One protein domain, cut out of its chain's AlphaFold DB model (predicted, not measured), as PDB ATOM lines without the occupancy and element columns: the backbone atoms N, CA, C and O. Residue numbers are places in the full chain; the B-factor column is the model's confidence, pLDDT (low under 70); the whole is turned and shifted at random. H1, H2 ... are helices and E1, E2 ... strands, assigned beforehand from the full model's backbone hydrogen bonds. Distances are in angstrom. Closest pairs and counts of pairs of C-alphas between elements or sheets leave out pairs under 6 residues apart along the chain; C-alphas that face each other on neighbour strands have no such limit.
ATOM      1  N   LEU A  16       6.635  55.643  71.458       91.81
ATOM      2  CA  LEU A  16       7.102  55.389  70.097       91.81
ATOM      3  C   LEU A  16       5.921  55.464  69.124       91.81
ATOM      4  O   LEU A  16       4.938  54.743  69.284       91.81
ATOM      5  N   LEU A  17       6.036  56.309  68.104       93.50
ATOM      6  CA  LEU A  17       5.128  56.356  66.958       93.50
ATOM      7  C   LEU A  17       5.868  55.830  65.729       93.50
ATOM      8  O   LEU A  17       7.044  56.139  65.559       93.50
ATOM      9  N   TRP A  18       5.203  55.079  64.855       94.69
ATOM     10  CA  TRP A  18       5.776  54.637  63.581       94.69
ATOM     11  C   TRP A  18       4.777  54.784  62.439       94.69
ATOM     12  O   TRP A  18       3.560  54.751  62.646       94.69
ATOM     13  N   THR A  19       5.284  54.932  61.217       91.81
ATOM     14  CA  THR A  19       4.444  54.940  60.016       91.81
ATOM     15  C   THR A  19       3.881  53.536  59.747       91.81
ATOM     16  O   THR A  19       4.549  52.545  60.051       91.81
ATOM     17  N   PRO A  20       2.666  53.388  59.180       92.94
ATOM     18  CA  PRO A  20       2.064  52.069  58.938       92.94
ATOM     19  C   PRO A  20       2.930  51.122  58.092       92.94
ATOM     20  O   PRO A  20       2.916  49.913  58.306       92.94
ATOM     21  N   ASP A  21       3.711  51.684  57.168       93.25
ATOM     22  CA  ASP A  21       4.670  50.995  56.295       93.25
ATOM     23  C   ASP A  21       6.049  50.752  56.946       93.25
ATOM     24  O   ASP A  21       6.952  50.204  56.312       93.25
ATOM     25  N   ARG A  22       6.214  51.157  58.215       90.62
ATOM     26  CA  ARG A  22       7.432  51.038  59.034       90.62
ATOM     27  C   ARG A  22       8.674  51.696  58.430       90.62
ATOM     28  O   ARG A  22       9.794  51.334  58.785       90.62
ATOM     29  N   GLN A  23       8.494  52.669  57.542       94.62
ATOM     30  CA  GLN A  23       9.602  53.426  56.963       94.62
ATOM     31  C   GLN A  23      10.200  54.445  57.937       94.62
ATOM     32  O   GLN A  23      11.346  54.851  57.749       94.62
ATOM     33  N   ALA A  24       9.460  54.844  58.975       95.44
ATOM     34  CA  ALA A  24       9.923  55.814  59.956       95.44
ATOM     35  C   ALA A  24       9.329  55.618  61.347       95.44
ATOM     36  O   ALA A  24       8.250  55.041  61.512       95.44
ATOM     37  N   ALA A  25      10.024  56.164  62.343       95.44
ATOM     38  CA  ALA A  25       9.591  56.204  63.725       95.44
ATOM     39  C   ALA A  25      10.018  57.493  64.446       95.44
ATOM     40  O   ALA A  25      11.087  58.051  64.190       95.44
ATOM     41  N   LEU A  26       9.178  57.931  65.383       94.31
ATOM     42  CA  LEU A  26       9.418  59.019  66.323       94.31
ATOM     43  C   LEU A  26       9.406  58.467  67.747       94.31
ATOM     44  O   LEU A  26       8.393  57.928  68.193       94.31
ATOM     45  N   LEU A  27      10.509  58.637  68.471       92.69
ATOM     46  CA  LEU A  27      10.623  58.279  69.880       92.69
ATOM     47  C   LEU A  27      10.618  59.541  70.744       92.69
ATOM     48  O   LEU A  27      11.571  60.316  70.733       92.69
ATOM     49  N   PHE A  28       9.577  59.706  71.548       90.31
ATOM     50  CA  PHE A  28       9.522  60.689  72.625       90.31
ATOM     51  C   PHE A  28      10.099  60.038  73.878       90.31
ATOM     52  O   PHE A  28       9.366  59.368  74.596       90.31
ATOM     53  N   SER A  29      11.403  60.168  74.119       84.25
ATOM     54  CA  SER A  29      12.082  59.570  75.281       84.25
ATOM     55  C   SER A  29      11.848  60.360  76.574       84.25
ATOM     56  O   SER A  29      11.728  59.760  77.639       84.25
ATOM     57  N   ALA A  30      11.736  61.689  76.481       80.88
ATOM     58  CA  ALA A  30      11.407  62.598  77.579       80.88
ATOM     59  C   ALA A  30      10.665  63.844  77.049       80.88
ATOM     60  O   ALA A  30      10.627  64.064  75.834       80.88
ATOM     61  N   PRO A  31      10.054  64.675  77.917       79.56
ATOM     62  CA  PRO A  31       9.377  65.890  77.476       79.56
ATOM     63  C   PRO A  31      10.316  66.848  76.723       79.56
ATOM     64  O   PRO A  31      11.501  66.958  77.033       79.56
ATOM     65  N   GLY A  32       9.777  67.570  75.739       79.88
ATOM     66  CA  GLY A  32      10.484  68.656  75.048       79.88
ATOM     67  C   GLY A  32      11.373  68.251  73.866       79.88
ATOM     68  O   GLY A  32      11.876  69.142  73.181       79.88
ATOM     69  N   HIS A  33      11.546  66.957  73.576       84.75
ATOM     70  CA  HIS A  33      12.224  66.494  72.362       84.75
ATOM     71  C   HIS A  33      11.688  65.145  71.865       84.75
ATOM     72  O   HIS A  33      10.998  64.425  72.584       84.75
ATOM     73  N   ALA A  34      12.030  64.808  70.624       90.88
ATOM     74  CA  ALA A  34      11.814  63.490  70.049       90.88
ATOM     75  C   ALA A  34      13.008  63.109  69.167       90.88
ATOM     76  O   ALA A  34      13.659  63.977  68.582       90.88
ATOM     77  N   LEU A  35      13.283  61.812  69.066       92.06
ATOM     78  CA  LEU A  35      14.242  61.249  68.124       92.06
ATOM     79  C   LEU A  35      13.492  60.764  66.888       92.06
ATOM     80  O   LEU A  35      12.522  60.020  67.010       92.06
ATOM     81  N   LEU A  36      13.954  61.177  65.712       94.00
ATOM     82  CA  LEU A  36      13.437  60.723  64.426       94.00
ATOM     83  C   LEU A  36      14.407  59.711  63.816       94.00
ATOM     84  O   LEU A  36      15.608  59.973  63.739       94.00
ATOM     85  N   ALA A  37      13.877  58.582  63.359       93.75
ATOM     86  CA  ALA A  37      14.616  57.578  62.605       93.75
ATOM     87  C   ALA A  37      13.766  57.058  61.443       93.75
ATOM     88  O   ALA A  37      12.537  57.093  61.495       93.75
ATOM     89  N   GLY A  38      14.414  56.544  60.404       93.50
ATOM     90  CA  GLY A  38      13.735  55.955  59.258       93.50
ATOM     91  C   GLY A  38      14.709  55.423  58.219       93.50
ATOM     92  O   GLY A  38      15.924  55.440  58.422       93.50
ATOM     93  N   THR A  39      14.169  54.943  57.104       93.56
ATOM     94  CA  THR A  39      14.964  54.519  55.948       93.56
ATOM     95  C   THR A  39      15.672  55.705  55.294       93.56
ATOM     96  O   THR A  39      15.281  56.858  55.485       93.56
ATOM     97  N   SER A  40      16.715  55.447  54.500       89.06
ATOM     98  CA  SER A  40      17.480  56.516  53.841       89.06
ATOM     99  C   SER A  40      16.608  57.466  53.003       89.06
ATOM    100  O   SER A  40      16.772  58.674  53.167       89.06
ATOM    101  N   PRO A  41      15.642  56.997  52.177       90.19
ATOM    102  CA  PRO A  41      14.747  57.897  51.442       90.19
ATOM    103  C   PRO A  41      13.892  58.769  52.365       90.19
ATOM    104  O   PRO A  41      13.721  59.959  52.112       90.19
ATOM    105  N   PHE A  42      13.390  58.195  53.463       92.50
ATOM    106  CA  PHE A  42      12.613  58.944  54.443       92.50
ATOM    107  C   PHE A  42      13.466  60.016  55.131       92.50
ATOM    108  O   PHE A  42      13.058  61.172  55.219       92.50
ATOM    109  N   MET A  43      14.670  59.657  55.588       91.69
ATOM    110  CA  MET A  43      15.570  60.595  56.263       91.69
ATOM    111  C   MET A  43      16.057  61.705  55.327       91.69
ATOM    112  O   MET A  43      16.169  62.843  55.771       91.69
ATOM    113  N   ALA A  44      16.281  61.407  54.043       87.44
ATOM    114  CA  ALA A  44      16.618  62.412  53.036       87.44
ATOM    115  C   ALA A  44      15.483  63.432  52.834       87.44
ATOM    116  O   ALA A  44      15.746  64.621  52.700       87.44
ATOM    117  N   ALA A  45      14.221  62.991  52.875       89.25
ATOM    118  CA  ALA A  45      13.071  63.892  52.804       89.25
ATOM    119  C   ALA A  45      12.859  64.687  54.108       89.25
ATOM    120  O   ALA A  45      12.509  65.865  54.068       89.25
ATOM    121  N   ALA A  46      13.070  64.059  55.268       90.25
ATOM    122  CA  ALA A  46      12.855  64.683  56.575       90.25
ATOM    123  C   ALA A  46      13.973  65.658  56.991       90.25
ATOM    124  O   ALA A  46      13.729  66.588  57.760       90.25
ATOM    125  N   ALA A  47      15.194  65.446  56.500       89.62
ATOM    126  CA  ALA A  47      16.356  66.297  56.722       89.62
ATOM    127  C   ALA A  47      17.021  66.612  55.369       89.62
ATOM    128  O   ALA A  47      18.084  66.061  55.072       89.62
ATOM    129  N   PRO A  48      16.414  67.492  54.547       82.19
ATOM    130  CA  PRO A  48      16.877  67.760  53.184       82.19
ATOM    131  C   PRO A  48      18.273  68.391  53.140       82.19
ATOM    132  O   PRO A  48      18.990  68.231  52.158       82.19
ATOM    133  N   GLU A  49      18.700  69.074  54.207       80.50
ATOM    134  CA  GLU A  49      20.064  69.604  54.314       80.50
ATOM    135  C   GLU A  49      21.068  68.590  54.909       80.50
ATOM    136  O   GLU A  49      22.232  68.925  55.119       80.50
ATOM    137  N   GLY A  50      20.627  67.361  55.202       87.50
ATOM    138  CA  GLY A  50      21.426  66.279  55.778       87.50
ATOM    139  C   GLY A  50      21.274  66.114  57.296       87.50
ATOM    140  O   GLY A  50      20.979  67.052  58.046       87.50
ATOM    141  N   ILE A  51      21.518  64.888  57.776       89.81
ATOM    142  CA  ILE A  51      21.358  64.505  59.192       89.81
ATOM    143  C   ILE A  51      22.271  65.335  60.102       89.81
ATOM    144  O   ILE A  51      21.830  65.849  61.132       89.81
ATOM    145  N   ASP A  52      23.533  65.525  59.721       90.56
ATOM    146  CA  ASP A  52      24.481  66.295  60.527       90.56
ATOM    147  C   ASP A  52      24.152  67.797  60.557       90.56
ATOM    148  O   ASP A  52      24.365  68.460  61.578       90.56
ATOM    149  N   ALA A  53      23.560  68.346  59.490       88.56
ATOM    150  CA  ALA A  53      23.048  69.715  59.498       88.56
ATOM    151  C   ALA A  53      21.855  69.861  60.458       88.56
ATOM    152  O   ALA A  53      21.782  70.838  61.217       88.56
ATOM    153  N   ALA A  54      20.952  68.873  60.486       91.19
ATOM    154  CA  ALA A  54      19.852  68.812  61.446       91.19
ATOM    155  C   ALA A  54      20.361  68.714  62.897       91.19
ATOM    156  O   ALA A  54      19.946  69.513  63.742       91.19
ATOM    157  N   ARG A  55      21.335  67.833  63.175       93.19
ATOM    158  CA  ARG A  55      22.005  67.728  64.488       93.19
ATOM    159  C   ARG A  55      22.633  69.053  64.908       93.19
ATOM    160  O   ARG A  55      22.383  69.531  66.011       93.19
ATOM    161  N   ALA A  56      23.355  69.723  64.011       92.38
ATOM    162  CA  ALA A  56      23.982  71.009  64.314       92.38
ATOM    163  C   ALA A  56      22.956  72.109  64.626       92.38
ATOM    164  O   ALA A  56      23.181  72.955  65.498       92.38
ATOM    165  N   ARG A  57      21.818  72.110  63.921       91.25
ATOM    166  CA  ARG A  57      20.694  73.021  64.184       91.25
ATOM    167  C   ARG A  57      20.075  72.739  65.551       91.25
ATOM    168  O   ARG A  57      19.823  73.693  66.288       91.25
ATOM    169  N   CYS A  58      19.922  71.463  65.908       92.44
ATOM    170  CA  CYS A  58      19.495  71.028  67.235       92.44
ATOM    171  C   CYS A  58      20.463  71.519  68.321       92.44
ATOM    172  O   CYS A  58      20.026  72.177  69.260       92.44
ATOM    173  N   THR A  59      21.781  71.349  68.153       93.88
ATOM    174  CA  THR A  59      22.781  71.873  69.102       93.88
ATOM    175  C   THR A  59      22.672  73.388  69.282       93.88
ATOM    176  O   THR A  59      22.688  73.881  70.411       93.88
ATOM    177  N   ARG A  60      22.523  74.154  68.191       93.56
ATOM    178  CA  ARG A  60      22.320  75.614  68.275       93.56
ATOM    179  C   ARG A  60      21.025  75.967  69.005       93.56
ATOM    180  O   ARG A  60      21.014  76.905  69.797       93.56
ATOM    181  N   TYR A  61      19.949  75.231  68.746       92.88
ATOM    182  CA  TYR A  61      18.670  75.425  69.418       92.88
ATOM    183  C   TYR A  61      18.758  75.114  70.919       92.88
ATOM    184  O   TYR A  61      18.370  75.955  71.726       92.88
ATOM    185  N   ALA A  62      19.347  73.977  71.295       93.50
ATOM    186  CA  ALA A  62      19.552  73.572  72.684       93.50
ATOM    187  C   ALA A  62      20.343  74.624  73.474       93.50
ATOM    188  O   ALA A  62      19.937  75.006  74.566       93.50
ATOM    189  N   ARG A  63      21.412  75.183  72.884       94.19
ATOM    190  CA  ARG A  63      22.179  76.288  73.490       94.19
ATOM    191  C   ARG A  63      21.322  77.523  73.759       94.19
ATOM    192  O   ARG A  63      21.417  78.098  74.836       94.19
ATOM    193  N   ARG A  64      20.453  77.911  72.819       94.44
ATOM    194  CA  ARG A  64      19.533  79.049  73.012       94.44
ATOM    195  C   ARG A  64      18.468  78.785  74.076       94.44
ATOM    196  O   ARG A  64      17.991  79.731  74.688       94.44
ATOM    197  N   GLN A  65      18.091  77.525  74.288       92.12
ATOM    198  CA  GLN A  65      17.062  77.126  75.250       92.12
ATOM    199  C   GLN A  65      17.621  76.654  76.597       92.12
ATOM    200  O   GLN A  65      16.840  76.273  77.465       92.12
ATOM    201  N   ALA A  66      18.938  76.715  76.806       90.94
ATOM    202  CA  ALA A  66      19.610  76.128  77.964       90.94
ATOM    203  C   ALA A  66      19.037  76.582  79.318       90.94
ATOM    204  O   ALA A  66      18.943  75.781  80.241       90.94
ATOM    205  N   ALA A  67      18.600  77.842  79.427       90.62
ATOM    206  CA  ALA A  67      18.011  78.376  80.656       90.62
ATOM    207  C   ALA A  67      16.634  77.775  80.997       90.62
ATOM    208  O   ALA A  67      16.266  77.712  82.165       90.62
ATOM    209  N   ARG A  68      15.857  77.358  79.988       88.44
ATOM    210  CA  ARG A  68      14.490  76.823  80.156       88.44
ATOM    211  C   ARG A  68      14.454  75.298  80.089       88.44
ATOM    212  O   ARG A  68      13.607  74.679  80.720       88.44
ATOM    213  N   HIS A  69      15.364  74.709  79.318       86.31
ATOM    214  CA  HIS A  69      15.425  73.281  79.029       86.31
ATOM    215  C   HIS A  69      16.885  72.794  79.041       86.31
ATOM    216  O   HIS A  69      17.448  72.522  77.975       86.31
ATOM    217  N   PRO A  70      17.521  72.694  80.223       86.81
ATOM    218  CA  PRO A  70      18.924  72.286  80.330       86.81
ATOM    219  C   PRO A  70      19.170  70.876  79.773       86.81
ATOM    220  O   PRO A  70      20.205  70.638  79.153       86.81
ATOM    221  N   ASP A  71      18.190  69.975  79.883       87.62
ATOM    222  CA  ASP A  71      18.280  68.594  79.388       87.62
ATOM    223  C   ASP A  71      18.504  68.508  77.869       87.62
ATOM    224  O   ASP A  71      19.131  67.564  77.381       87.62
ATOM    225  N   LEU A  72      18.073  69.519  77.100       89.75
ATOM    226  CA  LEU A  72      18.318  69.561  75.654       89.75
ATOM    227  C   LEU A  72      19.809  69.647  75.318       89.75
ATOM    228  O   LEU A  72      20.210  69.197  74.244       89.75
ATOM    229  N   LEU A  73      20.642  70.201  76.206       92.19
ATOM    230  CA  LEU A  73      22.092  70.220  76.008       92.19
ATOM    231  C   LEU A  73      22.682  68.812  76.081       92.19
ATOM    232  O   LEU A  73      23.525  68.475  75.252       92.19
ATOM    233  N   ALA A  74      22.215  67.988  77.023       90.69
ATOM    234  CA  ALA A  74      22.659  66.603  77.151       90.69
ATOM    235  C   ALA A  74      22.261  65.781  75.916       90.69
ATOM    236  O   ALA A  74      23.088  65.062  75.358       90.69
ATOM    237  N   VAL A  75      21.032  65.964  75.420       90.81
ATOM    238  CA  VAL A  75      20.561  65.324  74.180       90.81
ATOM    239  C   VAL A  75      21.387  65.782  72.976       90.81
ATOM    240  O   VAL A  75      21.862  64.960  72.197       90.81
ATOM    241  N   ALA A  76      21.608  67.090  72.824       92.38
ATOM    242  CA  ALA A  76      22.404  67.624  71.722       92.38
ATOM    243  C   ALA A  76      23.867  67.156  71.755       92.38
ATOM    244  O   ALA A  76      24.478  67.026  70.695       92.38
ATOM    245  N   ALA A  77      24.428  66.916  72.943       92.94
ATOM    246  CA  ALA A  77      25.762  66.347  73.103       92.94
ATOM    247  C   ALA A  77      25.795  64.852  72.741       92.94
ATOM    248  O   ALA A  77      26.716  64.418  72.057       92.94
ATOM    249  N   ALA A  78      24.773  64.086  73.138       92.12
ATOM    250  CA  ALA A  78      24.654  62.662  72.811       92.12
ATOM    251  C   ALA A  78      24.498  62.400  71.301       92.12
ATOM    252  O   ALA A  78      24.925  61.359  70.806       92.12
ATOM    253  N   TYR A  79      23.917  63.353  70.566       90.56
ATOM    254  CA  TYR A  79      23.708  63.281  69.116       90.56
ATOM    255  C   TYR A  79      24.411  64.426  68.376       90.56
ATOM    256  O   TYR A  79      23.818  65.086  67.516       90.56
ATOM    257  N   ALA A  80      25.672  64.684  68.725       89.50
ATOM    258  CA  ALA A  80      26.486  65.682  68.045       89.50
ATOM    259  C   ALA A  80      26.675  65.338  66.548       89.50
ATOM    260  O   ALA A  80      26.656  64.161  66.179       89.50
TER     261      ALA A  80
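AT A GLANCE: This is residues 16 to 80 of the 186 residues of the protein "Colicin_immun domain-containing protein" of Streptomyces sp. SID1328 (UniProt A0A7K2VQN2). The model is an open, curved arrangement: a small three-stranded antiparallel sheet on one side, a helical hairpin of H2 and H3 on the other, and the short helix H1 at the turn between them. The strands have no close contact with H2 or H3, and H1 only grazes the sheet. The printed part has 65 residues, with three named strands followed by three named helices, in the order E1 E2 E3 H1 H2 H3; the sheet order is E1 - E2 - E3, and the class is mixed, helices and strands. The whole is only just compact, close to loose, with a radius of gyration of the C-alphas of 12.7 A, and its outline is elongated, spanning 39 by 24 by 15 A.

HOW THE PARTS SIT: The sheet is a meander, each strand the antiparallel neighbour of the one before. Its inner strand is E2, residues 24 to 28; its edge strands are E1, residues 16 to 18, and E3, residues 35 to 38. E1 and E2 form a hairpin at 162 degrees, with N 17 and O 26 within hydrogen-bond range at 2.9 A. E2 and E3 form a hairpin at 167 degrees, with N 25 and O 37 at 2.8 A and N 37 and O 25 at 3.0 A. H1, residues 40 to 46, is on the sheet but only grazes it; its closest C-alphas to E3 are those of Met 43 and Ala 37, 7.1 A apart. H2, residues 51 to 65, is close to H1 but not clearly touching, the closest C-alphas being those of Met 43 and Ile 51, 7.6 A apart. Their lines stand at a steep tilt of 37 degrees, only just past shallow, and they run the same way. H3, residues 71 to 78, touches H2, the closest C-alphas being those of Thr 59 and Ala 76, 5.0 A apart. The two form a helical hairpin, at a shallow tilt of 30 degrees, opposite ways. H2 and H3 are not on the sheet, and H1 and H3 are apart. In H1, H2 and H3 every O i to N i+4 pair is within hydrogen-bond range.

IN THESE COORDINATES: E1 begins at C-alpha 16, (7.102, 55.389, 70.097). E2 is 13.6 A from first to last C-alpha, and E3 is 10.3 A. H1 is 9.8 A long. H2, the longest helix, runs 20.9 A from C-alpha 51 at (21.358, 64.505, 59.192). H3 is 10.9 A long and ends at C-alpha 78, (24.654, 62.662, 72.811).

THE WHOLE: The two C-alphas farthest apart are those of Asp 21 and Ala 67, at 39.0 A. The printed part has no cut. The link from E2 to E3 is short, the other links are tight, and no link is long. The mean pLDDT of the printed part is 90.5, and no printed residue is under 70.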